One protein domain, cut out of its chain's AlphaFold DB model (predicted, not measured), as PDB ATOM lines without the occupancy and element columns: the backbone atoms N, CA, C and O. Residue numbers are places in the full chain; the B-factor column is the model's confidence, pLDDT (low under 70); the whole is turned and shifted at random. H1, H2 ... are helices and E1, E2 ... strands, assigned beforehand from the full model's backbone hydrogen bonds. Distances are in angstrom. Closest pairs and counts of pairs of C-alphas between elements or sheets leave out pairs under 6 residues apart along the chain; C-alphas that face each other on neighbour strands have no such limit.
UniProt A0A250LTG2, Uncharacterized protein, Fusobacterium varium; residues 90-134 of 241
ATOM      1  N   LYS A  90     164.808 100.383 217.320       53.97
ATOM      2  CA  LYS A  90     163.495 100.012 217.846       53.97
ATOM      3  C   LYS A  90     163.655  99.603 219.305       53.97
ATOM      4  O   LYS A  90     164.160  98.524 219.591       53.97
ATOM      5  N   VAL A  91     163.229 100.458 220.223       56.84
ATOM      6  CA  VAL A  91     163.111 100.094 221.640       56.84
ATOM      7  C   VAL A  91     161.800  99.311 221.815       56.84
ATOM      8  O   VAL A  91     160.805  99.655 221.178       56.84
ATOM      9  N   GLY A  92     161.815  98.220 222.585       52.50
ATOM     10  CA  GLY A  92     160.617  97.451 222.950       52.50
ATOM     11  C   GLY A  92     159.667  98.250 223.851       52.50
ATOM     12  O   GLY A  92     159.851  99.450 224.044       52.50
ATOM     13  N   ASP A  93     158.655  97.589 224.416       57.16
ATOM     14  CA  ASP A  93     157.681  98.254 225.288       57.16
ATOM     15  C   ASP A  93     158.375  98.917 226.492       57.16
ATOM     16  O   ASP A  93     159.099  98.277 227.259       57.16
ATOM     17  N   ILE A  94     158.160 100.225 226.656       58.19
ATOM     18  CA  ILE A  94     158.633 100.985 227.816       58.19
ATOM     19  C   ILE A  94     157.516 100.972 228.857       58.19
ATOM     20  O   ILE A  94     156.495 101.644 228.700       58.19
ATOM     21  N   TYR A  95     157.712 100.223 229.938       58.41
ATOM     22  CA  TYR A  95     156.780 100.206 231.061       58.41
ATOM     23  C   TYR A  95     156.999 101.435 231.949       58.41
ATOM     24  O   TYR A  95     158.107 101.695 232.417       58.41
ATOM     25  N   THR A  96     155.931 102.187 232.204       60.84
ATOM     26  CA  THR A  96     155.920 103.324 233.131       60.84
ATOM     27  C   THR A  96     154.795 103.151 234.142       60.84
ATOM     28  O   THR A  96     153.691 102.744 233.793       60.84
ATOM     29  N   THR A  97     155.062 103.474 235.407       74.94
ATOM     30  CA  THR A  97     154.035 103.559 236.462       74.94
ATOM     31  C   THR A  97     153.316 104.907 236.461       74.94
ATOM     32  O   THR A  97     152.339 105.095 237.181       74.94
ATOM     33  N   THR A  98     153.810 105.864 235.674       74.12
ATOM     34  CA  THR A  98     153.219 107.194 235.538       74.12
ATOM     35  C   THR A  98     152.174 107.170 234.434       74.12
ATOM     36  O   THR A  98     152.470 106.746 233.317       74.12
ATOM     37  N   THR A  99     150.971 107.652 234.747       76.56
ATOM     38  CA  THR A  99     149.853 107.724 233.807       76.56
ATOM     39  C   THR A  99     150.255 108.470 232.531       76.56
ATOM     40  O   THR A  99     150.936 109.499 232.558       76.56
ATOM     41  N   PHE A 100     149.870 107.897 231.395       75.06
ATOM     42  CA  PHE A 100     150.240 108.372 230.071       75.06
ATOM     43  C   PHE A 100     149.094 109.171 229.450       75.06
ATOM     44  O   PHE A 100     147.947 108.719 229.468       75.06
ATOM     45  N   ASN A 101     149.393 110.334 228.866       74.88
ATOM     46  CA  ASN A 101     148.410 111.044 228.057       74.88
ATOM     47  C   ASN A 101     148.372 110.424 226.652       74.88
ATOM     48  O   ASN A 101     149.217 110.723 225.811       74.88
ATOM     49  N   SER A 102     147.376 109.570 226.402       62.22
ATOM     50  CA  SER A 102     147.178 108.845 225.140       62.22
ATOM     51  C   SER A 102     146.627 109.694 223.989       62.22
ATOM     52  O   SER A 102     146.080 109.146 223.030       62.22
ATOM     53  N   GLY A 103     146.713 111.023 224.083       69.62
ATOM     54  CA  GLY A 103     146.407 111.916 222.972       69.62
ATOM     55  C   GLY A 103     147.294 111.654 221.750       69.62
ATOM     56  O   GLY A 103     148.274 110.910 221.810       69.62
ATOM     57  N   ALA A 104     146.952 112.277 220.619       73.00
ATOM     58  CA  ALA A 104     147.733 112.158 219.392       73.00
ATOM     59  C   ALA A 104     149.183 112.612 219.634       73.00
ATOM     60  O   ALA A 104     149.448 113.794 219.861       73.00
ATOM     61  N   ILE A 105     150.116 111.660 219.595       77.69
ATOM     62  CA  ILE A 105     151.548 111.921 219.716       77.69
ATOM     63  C   ILE A 105     151.985 112.747 218.490       77.69
ATOM     64  O   ILE A 105     151.791 112.286 217.362       77.69
ATOM     65  N   PRO A 106     152.562 113.953 218.665       75.50
ATOM     66  CA  PRO A 106     152.959 114.793 217.540       75.50
ATOM     67  C   PRO A 106     154.005 114.116 216.646       75.50
ATOM     68  O   PRO A 106     154.962 113.514 217.134       75.50
ATOM     69  N   THR A 107     153.877 114.277 215.328       77.38
ATOM     70  CA  THR A 107     154.876 113.791 214.365       77.38
ATOM     71  C   THR A 107     156.257 114.391 214.669       77.38
ATOM     72  O   THR A 107     156.367 115.570 215.020       77.38
ATOM     73  N   ASN A 108     157.316 113.587 214.518       76.19
ATOM     74  CA  ASN A 108     158.708 113.933 214.852       76.19
ATOM     75  C   ASN A 108     158.968 114.241 216.339       76.19
ATOM     76  O   ASN A 108     159.936 114.931 216.665       76.19
ATOM     77  N   CYS A 109     158.141 113.744 217.263       72.06
ATOM     78  CA  CYS A 109     158.499 113.785 218.678       72.06
ATOM     79  C   CYS A 109     159.657 112.815 218.964       72.06
ATOM     80  O   CYS A 109     159.649 111.668 218.517       72.06
ATOM     81  N   GLY A 110     160.661 113.271 219.711       67.25
ATOM     82  CA  GLY A 110     161.835 112.456 220.045       67.25
ATOM     83  C   GLY A 110     161.995 112.167 221.533       67.25
ATOM     84  O   GLY A 110     162.869 111.391 221.904       67.25
ATOM     85  N   ILE A 111     161.206 112.822 222.390       71.50
ATOM     86  CA  ILE A 111     161.436 112.825 223.834       71.50
ATOM     87  C   ILE A 111     160.108 112.720 224.586       71.50
ATOM     88  O   ILE A 111     159.189 113.510 224.355       71.50
ATOM     89  N   ALA A 112     160.045 111.752 225.501       79.31
ATOM     90  CA  ALA A 112     159.007 111.640 226.518       79.31
ATOM     91  C   ALA A 112     159.429 112.401 227.782       79.31
ATOM     92  O   ALA A 112     160.592 112.331 228.186       79.31
ATOM     93  N   TYR A 113     158.496 113.093 228.432       76.00
ATOM     94  CA  TYR A 113     158.761 113.807 229.680       76.00
ATOM     95  C   TYR A 113     157.563 113.792 230.621       76.00
ATOM     96  O   TYR A 113     156.424 113.650 230.178       76.00
ATOM     97  N   LYS A 114     157.834 113.932 231.923       77.75
ATOM     98  CA  LYS A 114     156.798 114.093 232.945       77.75
ATOM     99  C   LYS A 114     156.478 115.574 233.087       77.75
ATOM    100  O   LYS A 114     157.350 116.348 233.475       77.75
ATOM    101  N   ASP A 115     155.264 115.958 232.724       75.94
ATOM    102  CA  ASP A 115     154.811 117.343 232.817       75.94
ATOM    103  C   ASP A 115     154.323 117.668 234.244       75.94
ATOM    104  O   ASP A 115     154.201 116.795 235.106       75.94
ATOM    105  N   SER A 116     154.068 118.946 234.503       78.38
ATOM    106  CA  SER A 116     153.579 119.508 235.766       78.38
ATOM    107  C   SER A 116     152.252 118.917 236.256       78.38
ATOM    108  O   SER A 116     152.003 118.898 237.458       78.38
ATOM    109  N   ASP A 117     151.430 118.377 235.355       81.56
ATOM    110  CA  ASP A 117     150.211 117.626 235.684       81.56
ATOM    111  C   ASP A 117     150.486 116.173 236.119       81.56
ATOM    112  O   ASP A 117     149.564 115.414 236.417       81.56
ATOM    113  N   GLY A 118     151.759 115.776 236.171       77.88
ATOM    114  CA  GLY A 118     152.201 114.457 236.592       77.88
ATOM    115  C   GLY A 118     152.065 113.376 235.521       77.88
ATOM    116  O   GLY A 118     152.376 112.227 235.826       77.88
ATOM    117  N   MET A 119     151.653 113.715 234.296       82.00
ATOM    118  CA  MET A 119     151.475 112.774 233.187       82.00
ATOM    119  C   MET A 119     152.726 112.676 232.309       82.00
ATOM    120  O   MET A 119     153.479 113.642 232.166       82.00
ATOM    121  N   ILE A 120     152.926 111.528 231.654       80.81
ATOM    122  CA  ILE A 120     153.909 111.412 230.567       80.81
ATOM    123  C   ILE A 120     153.327 112.000 229.277       80.81
ATOM    124  O   ILE A 120     152.243 111.602 228.842       80.81
ATOM    125  N   LYS A 121     154.074 112.917 228.652       83.19
ATOM    126  CA  LYS A 121     153.763 113.560 227.367       83.19
ATOM    127  C   LYS A 121     154.942 113.442 226.401       83.19
ATOM    128  O   LYS A 121     156.085 113.276 226.822       83.19
ATOM    129  N   TYR A 122     154.659 113.557 225.106       83.00
ATOM    130  CA  TYR A 122     155.664 113.598 224.041       83.00
ATOM    131  C   TYR A 122     155.681 114.974 223.385       83.00
ATOM    132  O   TYR A 122     154.629 115.565 223.151       83.00
ATOM    133  N   THR A 123     156.870 115.472 223.052       77.50
ATOM    134  CA  THR A 123     157.027 116.761 222.368       77.50
ATOM    135  C   THR A 123     158.020 116.676 221.214       77.50
ATOM    136  O   THR A 123     159.017 115.952 221.266       77.50
ATOM    137  N   ASN A 124     157.725 117.415 220.147       82.44
ATOM    138  CA  ASN A 124     158.647 117.726 219.055       82.44
ATOM    139  C   ASN A 124     159.244 119.145 219.199       82.44
ATOM    140  O   ASN A 124     160.124 119.527 218.429       82.44
ATOM    141  N   ASN A 125     158.819 119.910 220.213       82.94
ATOM    142  CA  ASN A 125     159.355 121.224 220.549       82.94
ATOM    143  C   ASN A 125     160.498 121.100 221.570       82.94
ATOM    144  O   ASN A 125     160.331 121.292 222.777       82.94
ATOM    145  N   PHE A 126     161.692 120.787 221.067       74.38
ATOM    146  CA  PHE A 126     162.897 120.615 221.886       74.38
ATOM    147  C   PHE A 126     163.289 121.873 222.679       74.38
ATOM    148  O   PHE A 126     163.914 121.758 223.731       74.38
ATOM    149  N   ALA A 127     162.943 123.070 222.190       72.75
ATOM    150  CA  ALA A 127     163.261 124.324 222.869       72.75
ATOM    151  C   ALA A 127     162.434 124.497 224.149       72.75
ATOM    152  O   ALA A 127     162.980 124.855 225.189       72.75
ATOM    153  N   GLU A 128     161.135 124.201 224.100       69.88
ATOM    154  CA  GLU A 128     160.279 124.229 225.291       69.88
ATOM    155  C   GLU A 128     160.575 123.083 226.254       69.88
ATOM    156  O   GLU A 128     160.617 123.300 227.463       69.88
ATOM    157  N   PHE A 129     160.884 121.890 225.739       71.56
ATOM    158  CA  PHE A 129     161.296 120.758 226.571       71.56
ATOM    159  C   PHE A 129     162.516 121.076 227.456       71.56
ATOM    160  O   PHE A 129     162.546 120.724 228.636       71.56
ATOM    161  N   ARG A 130     163.511 121.789 226.913       65.50
ATOM    162  CA  ARG A 130     164.695 122.221 227.676       65.50
ATOM    163  C   ARG A 130     164.344 123.176 228.818       65.50
ATOM    164  O   ARG A 130     164.961 123.096 229.871       65.50
ATOM    165  N   LYS A 131     163.327 124.031 228.639       65.19
ATOM    166  CA  LYS A 131     162.836 124.930 229.700       65.19
ATOM    167  C   LYS A 131     162.153 124.156 230.832       65.19
ATOM    168  O   LYS A 131     162.283 124.532 231.989       65.19
ATOM    169  N   LEU A 132     161.439 123.077 230.502       64.12
ATOM    170  CA  LEU A 132     160.688 122.258 231.463       64.12
ATOM    171  C   LEU A 132     161.576 121.386 232.360       64.12
ATOM    172  O   LEU A 132     161.177 121.023 233.461       64.12
ATOM    173  N   THR A 133     162.774 121.031 231.900       58.91
ATOM    174  CA  THR A 133     163.645 120.057 232.576       58.91
ATOM    175  C   THR A 133     164.612 120.671 233.587       58.91
ATOM    176  O   THR A 133     165.416 119.940 234.161       58.91
ATOM    177  N   ASN A 134     164.562 121.989 233.827       53.16
ATOM    178  CA  ASN A 134     165.560 122.731 234.620       53.16
ATOM    179  C   ASN A 134     167.023 122.470 234.191       53.16
ATOM    180  O   ASN A 134     167.958 122.832 234.904       53.16
TER     181      ASN A 134
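AT A GLANCE: This is residues 90 to 134 of the 241 residues of an uncharacterized protein of Fusobacterium varium (UniProt A0A250LTG2). With little regular structure, this is a small two-stranded hairpin, E1 and E2, with the short helix H1 on one side and the long unnamed stretch 90 to 110 looping round the other; residues 90 to 95 stick out. The printed part has 45 residues, 15 of them in E1, E2 and H1, in that order: mixed, with an antiparallel sheet. It is only just compact, close to loose, with a radius of gyration of the C-alphas of 10.9 A, and spans 27 by 23 by 18 A.

IN THESE COORDINATES: Find C-alpha 111 at (161.436, 112.825, 223.834); E1 runs to 114, 10.3 A. E2, residues 120 to 123, also measures 10.3 A. H1, residues 126 to 132, ends at (160.688, 122.258, 231.463), after 10.0 A.

HOW THE PARTS SIT: In the hairpin, look at N 113 and O 121, 2.9 A apart, within hydrogen-bond range; the strands' directions differ by 142 degrees. E1 and H1 are near each other, with 6 pairs of C-alphas within 10 A. The closest C-alphas of E2 and H1, Thr 123 and Phe 129, are 7.2 A apart. In H1, 2 of 3 O i to N i+4 pairs are within range.

THE WHOLE: The farthest C-alphas, Gly 92 and Lys 131, are 28.4 A apart. The printed part has no cut; both links are tight. In this model, pLDDT is under 70 at 16 residues, among them 90 to 96 and 130 to 134.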